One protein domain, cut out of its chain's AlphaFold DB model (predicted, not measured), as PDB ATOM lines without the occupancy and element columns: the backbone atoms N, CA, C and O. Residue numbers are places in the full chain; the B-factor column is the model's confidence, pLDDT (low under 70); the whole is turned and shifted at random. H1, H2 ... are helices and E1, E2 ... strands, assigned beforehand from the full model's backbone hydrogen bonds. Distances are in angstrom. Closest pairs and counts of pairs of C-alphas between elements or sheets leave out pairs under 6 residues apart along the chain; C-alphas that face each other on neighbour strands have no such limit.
ATOM      1  N   GLN A  16      42.947  27.004  25.981       49.41
ATOM      2  CA  GLN A  16      43.597  26.832  24.685       49.41
ATOM      3  C   GLN A  16      44.682  25.766  24.786       49.41
ATOM      4  O   GLN A  16      45.464  25.776  25.724       49.41
ATOM      5  N   GLN A  17      44.736  24.890  23.779       54.22
ATOM      6  CA  GLN A  17      45.848  23.973  23.532       54.22
ATOM      7  C   GLN A  17      46.235  23.122  24.757       54.22
ATOM      8  O   GLN A  17      47.241  23.369  25.420       54.22
ATOM      9  N   THR A  18      45.441  22.088  25.033       56.97
ATOM     10  CA  THR A  18      45.785  21.085  26.043       56.97
ATOM     11  C   THR A  18      46.779  20.082  25.464       56.97
ATOM     12  O   THR A  18      46.581  19.570  24.364       56.97
ATOM     13  N   ASN A  19      47.845  19.787  26.206       55.56
ATOM     14  CA  ASN A  19      48.806  18.738  25.872       55.56
ATOM     15  C   ASN A  19      48.824  17.691  26.987       55.56
ATOM     16  O   ASN A  19      48.659  18.021  28.162       55.56
ATOM     17  N   PHE A  20      49.042  16.424  26.638       56.31
ATOM     18  CA  PHE A  20      49.219  15.389  27.650       56.31
ATOM     19  C   PHE A  20      50.519  15.639  28.420       56.31
ATOM     20  O   PHE A  20      51.562  15.906  27.820       56.31
ATOM     21  N   TYR A  21      50.451  15.560  29.748       60.22
ATOM     22  CA  TYR A  21      51.619  15.649  30.612       60.22
ATOM     23  C   TYR A  21      51.780  14.316  31.339       60.22
ATOM     24  O   TYR A  21      51.183  14.074  32.386       60.22
ATOM     25  N   GLY A  22      52.573  13.423  30.750       48.72
ATOM     26  CA  GLY A  22      52.881  12.141  31.366       48.72
ATOM     27  C   GLY A  22      53.854  12.320  32.524       48.72
ATOM     28  O   GLY A  22      55.035  12.562  32.293       48.72
ATOM     29  N   GLN A  23      53.381  12.160  33.759       44.97
ATOM     30  CA  GLN A  23      54.255  11.812  34.880       44.97
ATOM     31  C   GLN A  23      54.369  10.284  34.904       44.97
ATOM     32  O   GLN A  23      53.358   9.580  34.888       44.97
ATOM     33  N   SER A  24      55.588   9.749  34.889       37.53
ATOM     34  CA  SER A  24      55.807   8.304  35.002       37.53
ATOM     35  C   SER A  24      55.261   7.792  36.340       37.53
ATOM     36  O   SER A  24      55.703   8.255  37.386       37.53
ATOM     37  N   GLY A  25      54.331   6.830  36.310       37.38
ATOM     38  CA  GLY A  25      53.861   6.108  37.503       37.38
ATOM     39  C   GLY A  25      52.560   6.600  38.156       37.38
ATOM     40  O   GLY A  25      52.138   5.994  39.136       37.38
ATOM     41  N   GLY A  26      51.898   7.641  37.636       44.41
ATOM     42  CA  GLY A  26      50.588   8.082  38.140       44.41
ATOM     43  C   GLY A  26      49.424   7.206  37.652       44.41
ATOM     44  O   GLY A  26      49.400   6.805  36.490       44.41
ATOM     45  N   SER A  27      48.449   6.928  38.523       48.75
ATOM     46  CA  SER A  27      47.219   6.181  38.191       48.75
ATOM     47  C   SER A  27      46.138   7.039  37.523       48.75
ATOM     48  O   SER A  27      45.256   6.494  36.862       48.75
ATOM     49  N   VAL A  28      46.210   8.368  37.670       57.22
ATOM     50  CA  VAL A  28      45.238   9.316  37.108       57.22
ATOM     51  C   VAL A  28      45.883  10.134  35.982       57.22
ATOM     52  O   VAL A  28      46.978  10.674  36.181       57.22
ATOM     53  N   PRO A  29      45.240  10.257  34.805       68.12
ATOM     54  CA  PRO A  29      45.739  11.089  33.716       68.12
ATOM     55  C   PRO A  29      45.894  12.555  34.142       68.12
ATOM     56  O   PRO A  29      44.968  13.153  34.691       68.12
ATOM     57  N   LYS A  30      47.062  13.138  33.853       76.62
ATOM     58  CA  LYS A  30      47.379  14.548  34.109       76.62
ATOM     59  C   LYS A  30      47.576  15.275  32.778       76.62
ATOM     60  O   LYS A  30      48.292  14.806  31.889       76.62
ATOM     61  N   PHE A  31      46.945  16.433  32.630       81.44
ATOM     62  CA  PHE A  31      46.973  17.204  31.389       81.44
ATOM     63  C   PHE A  31      47.517  18.598  31.641       81.44
ATOM     64  O   PHE A  31      47.163  19.242  32.623       81.44
ATOM     65  N   ARG A  32      48.373  19.089  30.748       82.69
ATOM     66  CA  ARG A  32      48.791  20.483  30.777       82.69
ATOM     67  C   ARG A  32      47.777  21.317  30.007       82.69
ATOM     68  O   ARG A  32      47.717  21.219  28.782       82.69
ATOM     69  N   SER A  33      47.063  22.176  30.720       77.12
ATOM     70  CA  SER A  33      46.086  23.109  30.155       77.12
ATOM     71  C   SER A  33      46.569  24.551  30.309       77.12
ATOM     72  O   SER A  33      46.992  24.961  31.392       77.12
ATOM     73  N   GLU A  34      46.519  25.333  29.226       74.94
ATOM     74  CA  GLU A  34      46.799  26.771  29.269       74.94
ATOM     75  C   GLU A  34      45.503  27.573  29.430       74.94
ATOM     76  O   GLU A  34      44.521  27.374  28.704       74.94
ATOM     77  N   VAL A  35      45.514  28.510  30.379       67.62
ATOM     78  CA  VAL A  35      44.373  29.367  30.714       67.62
ATOM     79  C   VAL A  35      44.782  30.836  30.636       67.62
ATOM     80  O   VAL A  35      45.848  31.229  31.114       67.62
ATOM     81  N   HIS A  36      43.900  31.653  30.058       63.56
ATOM     82  CA  HIS A  36      44.023  33.112  30.014       63.56
ATOM     83  C   HIS A  36      43.099  33.776  31.022       63.56
ATOM     84  O   HIS A  36      41.970  33.334  31.217       63.56
ATOM     85  N   ARG A  37      43.547  34.884  31.611       53.97
ATOM     86  CA  ARG A  37      42.784  35.570  32.644       53.97
ATOM     87  C   ARG A  37      41.507  36.260  32.125       53.97
ATOM     88  O   ARG A  37      40.423  36.112  32.686       53.97
ATOM     89  N   THR A  38      41.564  36.924  30.988       56.03
ATOM     90  CA  THR A  38      40.425  37.658  30.427       56.03
ATOM     91  C   THR A  38      40.377  37.504  28.917       56.03
ATOM     92  O   THR A  38      41.293  36.993  28.267       56.03
ATOM     93  N   ARG A  39      39.270  37.964  28.326       57.91
ATOM     94  CA  ARG A  39      39.125  38.034  26.870       57.91
ATOM     95  C   ARG A  39      40.150  38.983  26.236       57.91
ATOM     96  O   ARG A  39      40.570  38.721  25.112       57.91
ATOM     97  N   GLU A  40      40.552  40.036  26.948       54.09
ATOM     98  CA  GLU A  40      41.539  41.007  26.470       54.09
ATOM     99  C   GLU A  40      42.970  40.469  26.601       54.09
ATOM    100  O   GLU A  40      43.714  40.513  25.628       54.09
ATOM    101  N   GLU A  41      43.326  39.809  27.710       55.94
ATOM    102  CA  GLU A  41      44.623  39.110  27.835       55.94
ATOM    103  C   GLU A  41      44.758  37.977  26.804       55.94
ATOM    104  O   GLU A  41      45.827  37.777  26.227       55.94
ATOM    105  N   ARG A  42      43.654  37.288  26.467       57.72
ATOM    106  CA  ARG A  42      43.612  36.341  25.338       57.72
ATOM    107  C   ARG A  42      43.910  37.023  23.997       57.72
ATOM    108  O   ARG A  42      44.562  36.425  23.145       57.72
ATOM    109  N   ARG A  43      43.419  38.250  23.787       60.12
ATOM    110  CA  ARG A  43      43.637  39.029  22.554       60.12
ATOM    111  C   ARG A  43      45.082  39.516  22.444       60.12
ATOM    112  O   ARG A  43      45.636  39.515  21.349       60.12
ATOM    113  N   LEU A  44      45.677  39.890  23.573       59.56
ATOM    114  CA  LEU A  44      47.029  40.440  23.670       59.56
ATOM    115  C   LEU A  44      48.122  39.368  23.824       59.56
ATOM    116  O   LEU A  44      49.299  39.697  23.753       59.56
ATOM    117  N   ARG A  45      47.745  38.086  23.977       58.09
ATOM    118  CA  ARG A  45      48.651  36.969  24.328       58.09
ATOM    119  C   ARG A  45      49.446  37.230  25.616       58.09
ATOM    120  O   ARG A  45      50.541  36.693  25.771       58.09
ATOM    121  N   ASP A  46      48.873  38.021  26.515       55.12
ATOM    122  CA  ASP A  46      49.481  38.372  27.794       55.12
ATOM    123  C   ASP A  46      49.342  37.230  28.817       55.12
ATOM    124  O   ASP A  46      48.547  36.303  28.613       55.12
ATOM    125  N   GLU A  47      50.174  37.291  29.866       58.66
ATOM    126  CA  GLU A  47      50.443  36.287  30.917       58.66
ATOM    127  C   GLU A  47      49.604  34.989  30.844       58.66
ATOM    128  O   GLU A  47      48.505  34.854  31.391       58.66
ATOM    129  N   LYS A  48      50.154  33.981  30.158       68.31
ATOM    130  CA  LYS A  48      49.597  32.626  30.122       68.31
ATOM    131  C   LYS A  48      49.842  31.913  31.446       68.31
ATOM    132  O   LYS A  48      50.981  31.829  31.905       68.31
ATOM    133  N   MET A  49      48.806  31.293  32.006       73.62
ATOM    134  CA  MET A  49      48.955  30.383  33.143       73.62
ATOM    135  C   MET A  49      48.860  28.932  32.670       73.62
ATOM    136  O   MET A  49      47.928  28.573  31.956       73.62
ATOM    137  N   SER A  50      49.816  28.093  33.072       82.44
ATOM    138  CA  SER A  50      49.760  26.641  32.855       82.44
ATOM    139  C   SER A  50      49.244  25.943  34.109       82.44
ATOM    140  O   SER A  50      49.699  26.238  35.215       82.44
ATOM    141  N   PHE A  51      48.328  25.001  33.924       83.56
ATOM    142  CA  PHE A  51      47.792  24.146  34.976       83.56
ATOM    143  C   PHE A  51      48.021  22.680  34.638       83.56
ATOM    144  O   PHE A  51      48.015  22.300  33.468       83.56
ATOM    145  N   ILE A  52      48.192  21.879  35.682       85.94
ATOM    146  CA  ILE A  52      48.031  20.435  35.653       85.94
ATOM    147  C   ILE A  52      46.563  20.160  35.985       85.94
ATOM    148  O   ILE A  52      46.099  20.494  37.074       85.94
ATOM    149  N   GLU A  53      45.831  19.611  35.026       86.88
ATOM    150  CA  GLU A  53      44.414  19.269  35.112       86.88
ATOM    151  C   GLU A  53      44.257  17.758  35.322       86.88
ATOM    152  O   GLU A  53      44.874  16.958  34.612       86.88
ATOM    153  N   LYS A  54      43.443  17.385  36.313       87.25
ATOM    154  CA  LYS A  54      43.117  16.014  36.723       87.25
ATOM    155  C   LYS A  54      41.599  15.848  36.669       87.25
ATOM    156  O   LYS A  54      40.873  16.671  37.225       87.25
ATOM    157  N   ILE A  55      41.119  14.807  35.992       87.25
ATOM    158  CA  ILE A  55      39.685  14.481  35.942       87.25
ATOM    159  C   ILE A  55      39.285  13.824  37.259       87.25
ATOM    160  O   ILE A  55      39.998  12.949  37.750       87.25
ATOM    161  N   GLU A  56      38.155  14.244  37.820       88.44
ATOM    162  CA  GLU A  56      37.578  13.583  38.982       88.44
ATOM    163  C   GLU A  56      37.086  12.181  38.610       88.44
ATOM    164  O   GLU A  56      36.286  12.021  37.687       88.44
ATOM    165  N   THR A  57      37.561  11.169  39.336       85.88
ATOM    166  CA  THR A  57      37.198   9.769  39.069       85.88
ATOM    167  C   THR A  57      36.146   9.230  40.031       85.88
ATOM    168  O   THR A  57      35.387   8.336  39.664       85.88
ATOM    169  N   TRP A  58      36.045   9.818  41.224       87.69
ATOM    170  CA  TRP A  58      35.047   9.491  42.239       87.69
ATOM    171  C   TRP A  58      34.373  10.759  42.743       87.69
ATOM    172  O   TRP A  58      35.026  11.788  42.892       87.69
ATOM    173  N   THR A  59      33.072  10.684  43.024       89.38
ATOM    174  CA  THR A  59      32.292  11.832  43.499       89.38
ATOM    175  C   THR A  59      32.963  12.502  44.700       89.38
ATOM    176  O   THR A  59      33.236  11.844  45.703       89.38
ATOM    177  N   GLY A  60      33.217  13.807  44.597       88.75
ATOM    178  CA  GLY A  60      33.793  14.636  45.654       88.75
ATOM    179  C   GLY A  60      35.318  14.562  45.803       88.75
ATOM    180  O   GLY A  60      35.868  15.324  46.597       88.75
ATOM    181  N   GLU A  61      36.029  13.705  45.059       89.31
ATOM    182  CA  GLU A  61      37.493  13.573  45.142       89.31
ATOM    183  C   GLU A  61      38.200  14.904  44.843       89.31
ATOM    184  O   GLU A  61      39.086  15.317  45.593       89.31
ATOM    185  N   ALA A  62      37.778  15.621  43.798       89.38
ATOM    186  CA  ALA A  62      38.409  16.882  43.403       89.38
ATOM    187  C   ALA A  62      38.148  18.002  44.422       89.38
ATOM    188  O   ALA A  62      39.015  18.849  44.664       89.38
ATOM    189  N   VAL A  63      36.960  18.003  45.034       90.25
ATOM    190  CA  VAL A  63      36.607  18.947  46.104       90.25
ATOM    191  C   VAL A  63      37.412  18.659  47.361       90.25
ATOM    192  O   VAL A  63      37.989  19.577  47.945       90.25
ATOM    193  N   LYS A  64      37.530  17.383  47.735       93.12
ATOM    194  CA  LYS A  64      38.350  16.951  48.862       93.12
ATOM    195  C   LYS A  64      39.812  17.354  48.663       93.12
ATOM    196  O   LYS A  64      40.382  17.994  49.541       93.12
ATOM    197  N   GLU A  65      40.395  17.058  47.502       92.25
ATOM    198  CA  GLU A  65      41.776  17.427  47.160       92.25
ATOM    199  C   GLU A  65      41.999  18.946  47.261       92.25
ATOM    200  O   GLU A  65      42.985  19.403  47.845       92.25
ATOM    201  N   LYS A  66      41.034  19.745  46.784       91.06
ATOM    202  CA  LYS A  66      41.059  21.207  46.904       91.06
ATOM    203  C   LYS A  66      41.056  21.680  48.360       91.06
ATOM    204  O   LYS A  66      41.901  22.500  48.717       91.06
ATOM    205  N   ILE A  67      40.144  21.171  49.187       92.94
ATOM    206  CA  ILE A  67      40.039  21.540  50.607       92.94
ATOM    207  C   ILE A  67      41.325  21.181  51.355       92.94
ATOM    208  O   ILE A  67      41.845  21.998  52.109       92.94
ATOM    209  N   LEU A  68      41.871  19.986  51.118       95.50
ATOM    210  CA  LEU A  68      43.099  19.541  51.773       95.50
ATOM    211  C   LEU A  68      44.299  20.421  51.387       95.50
ATOM    212  O   LEU A  68      45.016  20.886  52.270       95.50
ATOM    213  N   LEU A  69      44.499  20.717  50.096       93.25
ATOM    214  CA  LEU A  69      45.581  21.613  49.656       93.25
ATOM    215  C   LEU A  69      45.407  23.048  50.160       93.25
ATOM    216  O   LEU A  69      46.398  23.730  50.421       93.25
ATOM    217  N   ASP A  70      44.170  23.510  50.329       91.19
ATOM    218  CA  ASP A  70      43.897  24.804  50.950       91.19
ATOM    219  C   ASP A  70      44.235  24.804  52.436       91.19
ATOM    220  O   ASP A  70      44.831  25.764  52.923       91.19
ATOM    221  N   PHE A  71      43.951  23.709  53.138       95.19
ATOM    222  CA  PHE A  71      44.362  23.539  54.524       95.19
ATOM    223  C   PHE A  71      45.893  23.531  54.657       95.19
ATOM    224  O   PHE A  71      46.436  24.263  55.484       95.19
ATOM    225  N   TYR A  72      46.609  22.808  53.786       97.31
ATOM    226  CA  TYR A  72      48.073  22.884  53.694       97.31
ATOM    227  C   TYR A  72      48.569  24.311  53.433       97.31
ATOM    228  O   TYR A  72      49.525  24.755  54.069       97.31
ATOM    229  N   SER A  73      47.904  25.058  52.546       93.25
ATOM    230  CA  SER A  73      48.331  26.407  52.143       93.25
ATOM    231  C   SER A  73      48.367  27.426  53.284       93.25
ATOM    232  O   SER A  73      49.066  28.434  53.183       93.25
ATOM    233  N   THR A  74      47.663  27.148  54.387       94.12
ATOM    234  CA  THR A  74      47.600  28.042  55.547       94.12
ATOM    235  C   THR A  74      48.966  28.277  56.193       94.12
ATOM    236  O   THR A  74      49.227  29.382  56.655       94.12
ATOM    237  N   LEU A  75      49.859  27.280  56.199       95.75
ATOM    238  CA  LEU A  75      51.202  27.389  56.790       95.75
ATOM    239  C   LEU A  75      52.309  26.736  55.947       95.75
ATOM    240  O   LEU A  75      53.484  26.881  56.281       95.75
ATOM    241  N   ALA A  76      51.971  26.063  54.846       95.81
ATOM    242  CA  ALA A  76      52.926  25.451  53.928       95.81
ATOM    243  C   ALA A  76      52.773  25.979  52.494       95.81
ATOM    244  O   ALA A  76      51.774  26.596  52.127       95.81
ATOM    245  N   ASN A  77      53.781  25.735  51.652       94.00
ATOM    246  CA  ASN A  77      53.689  26.100  50.242       94.00
ATOM    247  C   ASN A  77      52.861  25.058  49.486       94.00
ATOM    248  O   ASN A  77      53.202  23.874  49.480       94.00
ATOM    249  N   THR A  78      51.849  25.526  48.763       92.38
ATOM    250  CA  THR A  78      51.093  24.733  47.791       92.38
ATOM    251  C   THR A  78      50.993  25.493  46.468       92.38
ATOM    252  O   THR A  78      51.059  26.730  46.442       92.38
ATOM    253  N   PRO A  79      50.876  24.796  45.327       89.25
ATOM    254  CA  PRO A  79      50.499  25.447  44.087       89.25
ATOM    255  C   PRO A  79      49.062  25.982  44.206       89.25
ATOM    256  O   PRO A  79      48.179  25.266  44.682       89.25
ATOM    257  N   PRO A  80      48.777  27.203  43.718       84.38
ATOM    258  CA  PRO A  80      47.406  27.677  43.606       84.38
ATOM    259  C   PRO A  80      46.544  26.678  42.832       84.38
ATOM    260  O   PRO A  80      46.861  26.336  41.692       84.38
ATOM    261  N   SER A  81      45.448  26.240  43.441       84.44
ATOM    262  CA  SER A  81      44.580  25.193  42.904       84.44
ATOM    263  C   SER A  81      43.135  25.655  42.726       84.44
ATOM    264  O   SER A  81      42.698  26.636  43.338       84.44
ATOM    265  N   ARG A  82      42.392  24.975  41.848       82.94
ATOM    266  CA  ARG A  82      41.027  25.320  41.432       82.94
ATOM    267  C   ARG A  82      40.224  24.074  41.077       82.94
ATOM    268  O   ARG A  82      40.789  23.026  40.786       82.94
ATOM    269  N   ILE A  83      38.909  24.243  41.034       83.56
ATOM    270  CA  ILE A  83      37.955  23.261  40.525       83.56
ATOM    271  C   ILE A  83      37.277  23.868  39.300       83.56
ATOM    272  O   ILE A  83      36.928  25.051  39.313       83.56
ATOM    273  N   ALA A  84      37.100  23.075  38.249       81.31
ATOM    274  CA  ALA A  84      36.362  23.477  37.059       81.31
ATOM    275  C   ALA A  84      35.226  22.492  36.770       81.31
ATOM    276  O   ALA A  84      35.415  21.280  36.869       81.31
ATOM    277  N   LEU A  85      34.065  23.032  36.383       80.81
ATOM    278  CA  LEU A  85      32.987  22.248  35.791       80.81
ATOM    279  C   LEU A  85      33.142  22.204  34.279       80.81
ATOM    280  O   LEU A  85      33.116  23.231  33.599       80.81
ATOM    281  N   GLN A  86      33.270  20.990  33.770       84.56
ATOM    282  CA  GLN A  86      33.538  20.698  32.377       84.56
ATOM    283  C   GLN A  86      32.334  20.022  31.730       84.56
ATOM    284  O   GLN A  86      31.600  19.260  32.360       84.56
ATOM    285  N   LYS A  87      32.129  20.305  30.443       83.88
ATOM    286  CA  LYS A  87      31.178  19.554  29.616       83.88
ATOM    287  C   LYS A  87      31.791  18.224  29.183       83.88
ATOM    288  O   LYS A  87      33.010  18.112  29.083       83.88
ATOM    289  N   GLU A  88      30.927  17.255  28.895       84.88
ATOM    290  CA  GLU A  88      31.307  15.895  28.489       84.88
ATOM    291  C   GLU A  88      32.316  15.897  27.333       84.88
ATOM    292  O   GLU A  88      33.351  15.250  27.436       84.88
ATOM    293  N   ASP A  89      32.118  16.740  26.312       86.62
ATOM    294  CA  ASP A  89      33.056  16.885  25.188       86.62
ATOM    295  C   ASP A  89      34.496  17.202  25.621       86.62
ATOM    296  O   ASP A  89      35.450  16.688  25.037       86.62
ATOM    297  N   HIS A  90      34.681  18.054  26.636       85.12
ATOM    298  CA  HIS A  90      36.018  18.398  27.125       85.12
ATOM    299  C   HIS A  90      36.672  17.193  27.798       85.12
ATOM    300  O   HIS A  90      37.787  16.823  27.434       85.12
ATOM    301  N   CYS A  91      35.963  16.531  28.712       84.69
ATOM    302  CA  CYS A  91      36.464  15.332  29.383       84.69
ATOM    303  C   CYS A  91      36.739  14.195  28.390       84.69
ATOM    304  O   CYS A  91      37.800  13.579  28.461       84.69
ATOM    305  N   ASN A  92      35.863  13.990  27.402       88.50
ATOM    306  CA  ASN A  92      36.062  13.029  26.317       88.50
ATOM    307  C   ASN A  92      37.342  13.326  25.532       88.50
ATOM    308  O   ASN A  92      38.107  12.411  25.234       88.50
ATOM    309  N   ASN A  93      37.623  14.598  25.228       87.81
ATOM    310  CA  ASN A  93      38.858  14.984  24.545       87.81
ATOM    311  C   ASN A  93      40.103  14.677  25.385       87.81
ATOM    312  O   ASN A  93      41.083  14.156  24.850       87.81
ATOM    313  N   LEU A  94      40.066  14.954  26.692       85.81
ATOM    314  CA  LEU A  94      41.162  14.624  27.605       85.81
ATOM    315  C   LEU A  94      41.395  13.105  27.677       85.81
ATOM    316  O   LEU A  94      42.526  12.638  27.528       85.81
ATOM    317  N   ILE A  95      40.330  12.318  27.828       87.12
ATOM    318  CA  ILE A  95      40.399  10.852  27.855       87.12
ATOM    319  C   ILE A  95      40.951  10.309  26.530       87.12
ATOM    320  O   ILE A  95      41.896   9.514  26.525       87.12
ATOM    321  N   LYS A  96      40.441  10.806  25.396       88.88
ATOM    322  CA  LYS A  96      40.923  10.446  24.058       88.88
ATOM    323  C   LYS A  96      42.414  10.735  23.920       88.88
ATOM    324  O   LYS A  96      43.171   9.883  23.450       88.88
ATOM    325  N   MET A  97      42.859  11.916  24.358       84.94
ATOM    326  CA  MET A  97      44.274  12.279  24.369       84.94
ATOM    327  C   MET A  97      45.099  11.301  25.203       84.94
ATOM    328  O   MET A  97      46.155  10.881  24.738       84.94
ATOM    329  N   HIS A  98      44.638  10.924  26.396       85.38
ATOM    330  CA  HIS A  98      45.344   9.978  27.257       85.38
ATOM    331  C   HIS A  98      45.553   8.623  26.569       85.38
ATOM    332  O   HIS A  98      46.692   8.171  26.446       85.38
ATOM    333  N   PHE A  99      44.488   8.007  26.049       84.69
ATOM    334  CA  PHE A  99      44.596   6.695  25.403       84.69
ATOM    335  C   PHE A  99      45.367   6.733  24.085       84.69
ATOM    336  O   PHE A  99      46.090   5.783  23.783       84.69
ATOM    337  N   THR A 100      45.288   7.844  23.347       86.38
ATOM    338  CA  THR A 100      46.113   8.061  22.149       86.38
ATOM    339  C   THR A 100      47.598   8.122  22.516       86.38
ATOM    340  O   THR A 100      48.420   7.466  21.883       86.38
ATOM    341  N   HIS A 101      47.964   8.858  23.574       84.31
ATOM    342  CA  HIS A 101      49.357   8.937  24.037       84.31
ATOM    343  C   HIS A 101      49.871   7.612  24.609       84.31
ATOM    344  O   HIS A 101      51.066   7.340  24.525       84.31
ATOM    345  N   ALA A 102      48.985   6.774  25.148       84.12
ATOM    346  CA  ALA A 102      49.317   5.413  25.563       84.12
ATOM    347  C   ALA A 102      49.574   4.454  24.378       84.12
ATOM    348  O   ALA A 102      49.925   3.298  24.606       84.12
ATOM    349  N   GLY A 103      49.439   4.921  23.130       85.81
ATOM    350  CA  GLY A 103      49.765   4.157  21.925       85.81
ATOM    351  C   GLY A 103      48.670   3.192  21.470       85.81
ATOM    352  O   GLY A 103      48.969   2.260  20.730       85.81
ATOM    353  N   ASN A 104      47.426   3.387  21.918       83.62
ATOM    354  CA  ASN A 104      46.292   2.576  21.471       83.62
ATOM    355  C   ASN A 104      45.840   2.989  20.059       83.62
ATOM    356  O   ASN A 104      45.876   4.171  19.712       83.62
ATOM    357  N   ASP A 105      45.360   2.023  19.273       93.50
ATOM    358  CA  ASP A 105      44.737   2.265  17.967       93.50
ATOM    359  C   ASP A 105      43.445   3.089  18.078       93.50
ATOM    360  O   ASP A 105      42.735   3.023  19.081       93.50
ATOM    361  N   GLU A 106      43.080   3.822  17.020       93.44
ATOM    362  CA  GLU A 106      41.952   4.768  17.042       93.44
ATOM    363  C   GLU A 106      40.615   4.128  17.458       93.44
ATOM    364  O   GLU A 106      39.893   4.702  18.272       93.44
ATOM    365  N   ASN A 107      40.306   2.921  16.972       93.00
ATOM    366  CA  ASN A 107      39.081   2.208  17.357       93.00
ATOM    367  C   ASN A 107      39.069   1.853  18.852       93.00
ATOM    368  O   ASN A 107      38.050   2.022  19.517       93.00
ATOM    369  N   VAL A 108      40.219   1.422  19.383       90.44
ATOM    370  CA  VAL A 108      40.386   1.097  20.808       90.44
ATOM    371  C   VAL A 108      40.283   2.366  21.648       90.44
ATOM    372  O   VAL A 108      39.639   2.369  22.689       90.44
ATOM    373  N   VAL A 109      40.867   3.472  21.187       88.25
ATOM    374  CA  VAL A 109      40.752   4.776  21.848       88.25
ATOM    375  C   VAL A 109      39.290   5.214  21.949       88.25
ATOM    376  O   VAL A 109      38.889   5.710  23.000       88.25
ATOM    377  N   VAL A 110      38.495   5.051  20.887       91.50
ATOM    378  CA  VAL A 110      37.063   5.401  20.899       91.50
ATOM    379  C   VAL A 110      36.298   4.539  21.902       91.50
ATOM    380  O   VAL A 110      35.578   5.093  22.729       91.50
ATOM    381  N   GLU A 111      36.502   3.220  21.880       91.50
ATOM    382  CA  GLU A 111      35.858   2.286  22.814       91.50
ATOM    383  C   GLU A 111      36.225   2.595  24.273       91.50
ATOM    384  O   GLU A 111      35.348   2.752  25.120       91.50
ATOM    385  N   LEU A 112      37.517   2.769  24.564       87.94
ATOM    386  CA  LEU A 112      37.988   3.119  25.903       87.94
ATOM    387  C   LEU A 112      37.456   4.480  26.354       87.94
ATOM    388  O   LEU A 112      37.120   4.637  27.524       87.94
ATOM    389  N   THR A 113      37.359   5.458  25.450       88.56
ATOM    390  CA  THR A 113      36.804   6.773  25.793       88.56
ATOM    391  C   THR A 113      35.342   6.652  26.211       88.56
ATOM    392  O   THR A 113      34.988   7.176  27.260       88.56
ATOM    393  N   ASP A 114      34.518   5.923  25.456       88.38
ATOM    394  CA  ASP A 114      33.100   5.732  25.784       88.38
ATOM    395  C   ASP A 114      32.914   5.040  27.147       88.38
ATOM    396  O   ASP A 114      32.201   5.547  28.016       88.38
ATOM    397  N   VAL A 115      33.645   3.944  27.387       88.81
ATOM    398  CA  VAL A 115      33.598   3.205  28.661       88.81
ATOM    399  C   VAL A 115      34.001   4.089  29.844       88.81
ATOM    400  O   VAL A 115      33.335   4.085  30.879       88.81
ATOM    401  N   TYR A 116      35.082   4.861  29.707       86.12
ATOM    402  CA  TYR A 116      35.555   5.738  30.778       86.12
ATOM    403  C   TYR A 116      34.592   6.889  31.053       86.12
ATOM    404  O   TYR A 116      34.294   7.172  32.212       86.12
ATOM    405  N   SER A 117      34.080   7.536  30.009       86.69
ATOM    406  CA  SER A 117      33.177   8.679  30.145       86.69
ATOM    407  C   SER A 117      31.852   8.311  30.807       86.69
ATOM    408  O   SER A 117      31.318   9.096  31.591       86.69
ATOM    409  N   GLN A 118      31.345   7.099  30.562       87.25
ATOM    410  CA  GLN A 118      30.149   6.581  31.235       87.25
ATOM    411  C   GLN A 118      30.357   6.355  32.739       87.25
ATOM    412  O   GLN A 118      29.395   6.443  33.503       87.25
ATOM    413  N   ALA A 119      31.592   6.089  33.172       88.38
ATOM    414  CA  ALA A 119      31.930   5.858  34.574       88.38
ATOM    415  C   ALA A 119      32.222   7.147  35.363       88.38
ATOM    416  O   ALA A 119      32.273   7.099  36.593       88.38
ATOM    417  N   LEU A 120      32.424   8.288  34.692       88.94
ATOM    418  CA  LEU A 120      32.749   9.541  35.372       88.94
ATOM    419  C   LEU A 120      31.571  10.067  36.210       88.94
ATOM    420  O   LEU A 120      30.429  10.060  35.736       88.94
ATOM    421  N   PRO A 121      31.836  10.635  37.403       90.81
ATOM    422  CA  PRO A 121      30.837  11.381  38.158       90.81
ATOM    423  C   PRO A 121      30.207  12.498  37.313       90.81
ATOM    424  O   PRO A 121      30.900  13.222  36.588       90.81
ATOM    425  N   LYS A 122      28.880  12.636  37.412       90.62
ATOM    426  CA  LYS A 122      28.082  13.641  36.696       90.62
ATOM    427  C   LYS A 122      27.299  14.498  37.690       90.62
ATOM    428  O   LYS A 122      26.500  13.982  38.466       90.62
ATOM    429  N   TYR A 123      27.471  15.811  37.601       88.62
ATOM    430  CA  TYR A 123      26.844  16.813  38.463       88.62
ATOM    431  C   TYR A 123      25.814  17.633  37.692       88.62
ATOM    432  O   TYR A 123      25.921  17.787  36.479       88.62
ATOM    433  N   GLY A 124      24.821  18.173  38.398       84.00
ATOM    434  CA  GLY A 124      23.675  18.875  37.810       84.00
ATOM    435  C   GLY A 124      22.409  18.022  37.825       84.00
ATOM    436  O   GLY A 124      22.463  16.804  38.006       84.00
ATOM    437  N   THR A 125      21.248  18.654  37.679       80.44
ATOM    438  CA  THR A 125      19.958  17.989  37.917       80.44
ATOM    439  C   THR A 125      19.464  17.188  36.712       80.44
ATOM    440  O   THR A 125      18.908  16.108  36.893       80.44
ATOM    441  N   PHE A 126      19.701  17.666  35.489       76.38
ATOM    442  CA  PHE A 126      19.125  17.101  34.263       76.38
ATOM    443  C   PHE A 126      20.191  16.519  33.332       76.38
ATOM    444  O   PHE A 126      21.320  17.003  33.304       76.38
ATOM    445  N   ASP A 127      19.827  15.489  32.563       72.88
ATOM    446  CA  ASP A 127      20.749  14.757  31.681       72.88
ATOM    447  C   ASP A 127      21.309  15.617  30.538       72.88
ATOM    448  O   ASP A 127      22.459  15.442  30.142       72.88
ATOM    449  N   ASP A 128      20.534  16.593  30.055       71.88
ATOM    450  CA  ASP A 128      20.940  17.554  29.019       71.88
ATOM    451  C   ASP A 128      21.890  18.652  29.535       71.88
ATOM    452  O   ASP A 128      22.446  19.418  28.746       71.88
ATOM    453  N   ASP A 129      22.103  18.726  30.852       75.50
ATOM    454  CA  ASP A 129      22.953  19.727  31.488       75.50
ATOM    455  C   ASP A 129      23.821  19.152  32.614       75.50
ATOM    456  O   ASP A 129      24.021  19.782  33.653       75.50
ATOM    457  N   LYS A 130      24.377  17.956  32.394       82.50
ATOM    458  CA  LYS A 130      25.391  17.395  33.289       82.50
ATOM    459  C   LYS A 130      26.761  18.043  33.087       82.50
ATOM    460  O   LYS A 130      27.103  18.551  32.010       82.50
ATOM    461  N   TYR A 131      27.544  18.000  34.154       86.69
ATOM    462  CA  TYR A 131      28.921  18.466  34.220       86.69
ATOM    463  C   TYR A 131      29.806  17.400  34.850       86.69
ATOM    464  O   TYR A 131      29.364  16.646  35.714       86.69
ATOM    465  N   HIS A 132      31.070  17.403  34.466       88.75
ATOM    466  CA  HIS A 132      32.136  16.681  35.144       88.75
ATOM    467  C   HIS A 132      33.016  17.666  35.895       88.75
ATOM    468  O   HIS A 132      33.069  18.847  35.544       88.75
ATOM    469  N   ILE A 133      33.734  17.184  36.901       87.06
ATOM    470  CA  ILE A 133      34.679  18.005  37.646       87.06
ATOM    471  C   ILE A 133      36.101  17.687  37.206       87.06
ATOM    472  O   ILE A 133      36.482  16.528  37.034       87.06
ATOM    473  N   THR A 134      36.911  18.730  37.070       86.50
ATOM    474  CA  THR A 134      38.366  18.603  37.014       86.50
ATOM    475  C   THR A 134      39.010  19.433  38.115       86.50
ATOM    476  O   THR A 134      38.656  20.602  38.304       86.50
ATOM    477  N   PHE A 135      39.991  18.854  38.797       88.00
ATOM    478  CA  PHE A 135      40.903  19.576  39.671       88.00
ATOM    479  C   PHE A 135      42.041  20.180  38.839       88.00
ATOM    480  O   PHE A 135      42.582  19.536  37.940       88.00
ATOM    481  N   MET A 136      42.402  21.431  39.115       84.25
ATOM    482  CA  MET A 136      43.429  22.165  38.380       84.25
ATOM    483  C   MET A 136      44.446  22.775  39.336       84.25
ATOM    484  O   MET A 136      44.120  23.686  40.093       84.25
ATOM    485  N   SER A 137      45.698  22.344  39.244       87.00
ATOM    486  CA  SER A 137      46.810  22.854  40.048       87.00
ATOM    487  C   SER A 137      47.762  23.679  39.190       87.00
ATOM    488  O   SER A 137      48.127  23.264  38.090       87.00
ATOM    489  N   LYS A 138      48.147  24.880  39.635       86.31
ATOM    490  CA  LYS A 138      49.070  25.732  38.875       86.31
ATOM    491  C   LYS A 138      50.401  25.005  38.697       86.31
ATOM    492  O   LYS A 138      51.051  24.630  39.670       86.31
ATOM    493  N   MET A 139      50.843  24.878  37.450       85.62
ATOM    494  CA  MET A 139      52.147  24.313  37.137       85.62
ATOM    495  C   MET A 139      53.243  25.241  37.676       85.62
ATOM    496  O   MET A 139      53.272  26.437  37.374       85.62
ATOM    497  N   LEU A 140      54.138  24.687  38.490       87.19
ATOM    498  CA  LEU A 140      55.232  25.425  39.107       87.19
ATOM    499  C   LEU A 140      56.488  25.345  38.242       87.19
ATOM    500  O   LEU A 140      56.970  24.263  37.908       87.19
ATOM    501  N   ASN A 141      57.046  26.505  37.903       85.25
ATOM    502  CA  ASN A 141      58.314  26.576  37.185       85.25
ATOM    503  C   ASN A 141      59.455  26.072  38.079       85.25
ATOM    504  O   ASN A 141      59.522  26.421  39.257       85.25
TER     505      ASN A 141
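What this domain is: This is residues 16 to 141 of the 463 residues of an uncharacterized protein of Legionella santicrucis (UniProt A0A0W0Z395). A strongly twisted sheet of five strands makes the core, with H2 packed over E5 and E4 on one face and H3 on the other face, slantwise towards the E1 edge. H4 packs on H3 away from the sheet, the small H1 lies out beyond the ends of E2 and E3, and residues 71 to 76, at the end of H2 and just after it, stick out. The printed part has 126 residues with four named helices and five named strands, in the order E1 E2 H1 E3 H2 E4 H3 H4 E5; the sheet runs E1, E2, E3, E5, E4, all antiparallel, and the class is mixed, helices and strands. The whole is compact, with a radius of gyration of the C-alphas of 15.6 A and a rounded outline of 44 by 35 by 33 A.

How they stand to each other: In the sheet, E1, residues 16 to 20, and E2, residues 30 to 35, form a hairpin, with N 19 and O 32 3.0 A apart. E2 neighbours E3, residues 49 to 55, with N 33 and O 51 at 2.9 A. E3 neighbours E5, residues 132 to 138, with N 54 and O 135 at 2.8 A. E5 neighbours the edge strand E4, residues 81 to 86, with N 84 and O 134 at 2.9 A. H2, residues 61 to 73, is on the sheet over E5 and E4 at a height of 9.3 A and runs along the strands, at 15 degrees to E4 on the local plane; its closest C-alphas to E5 are those of Ala 62 and Phe 135, 5.2 A. E3, H2 and E4 form a split strand-helix-strand unit, two strands running the same way with E5 between them, and its crossover is right-handed. H3, residues 88 to 101, is on the sheet at a height of 7.6 A, only just over E1, on which 3 of its C-alphas fall, and slantwise to the strands at 43 degrees to E1 on the local plane; the closest C-alphas are those of Phe 20 and His 98, 6.7 A. With helices on both faces, H3 on one and H2 on the other, the arrangement has three layers. H4, residues 106 to 119, is not on the sheet but touches H3, closest at the C-alphas of Phe 99 and Val 109, 5.6 A, at a steep tilt of 46 degrees, opposite ways. H1, residues 39 to 44, is not on the sheet and touches no helix. Every O i to N i+4 pair is within hydrogen-bond range in H1, H2 and H3, and 9 of 10 are in H4.

Where its parts are: E1 begins at C-alpha 16 (43.597, 26.832, 24.685), and E5, 19.6 A long, ends at C-alpha 138 (49.070, 25.732, 38.875). E3 is 18.6 A long, H2 18.2 A, H3 19.9 A and H4 20.2 A.

The domain as a whole: The C-alphas farthest apart, those of Leu 75 and Asn 107, are 48.3 A apart. The printed part has no cut. The link from H4 to E5, residues 120 to 131, is long. The mean pLDDT of the printed part is 79.8, and residues 16 to 29 and 35 to 48 are under 70.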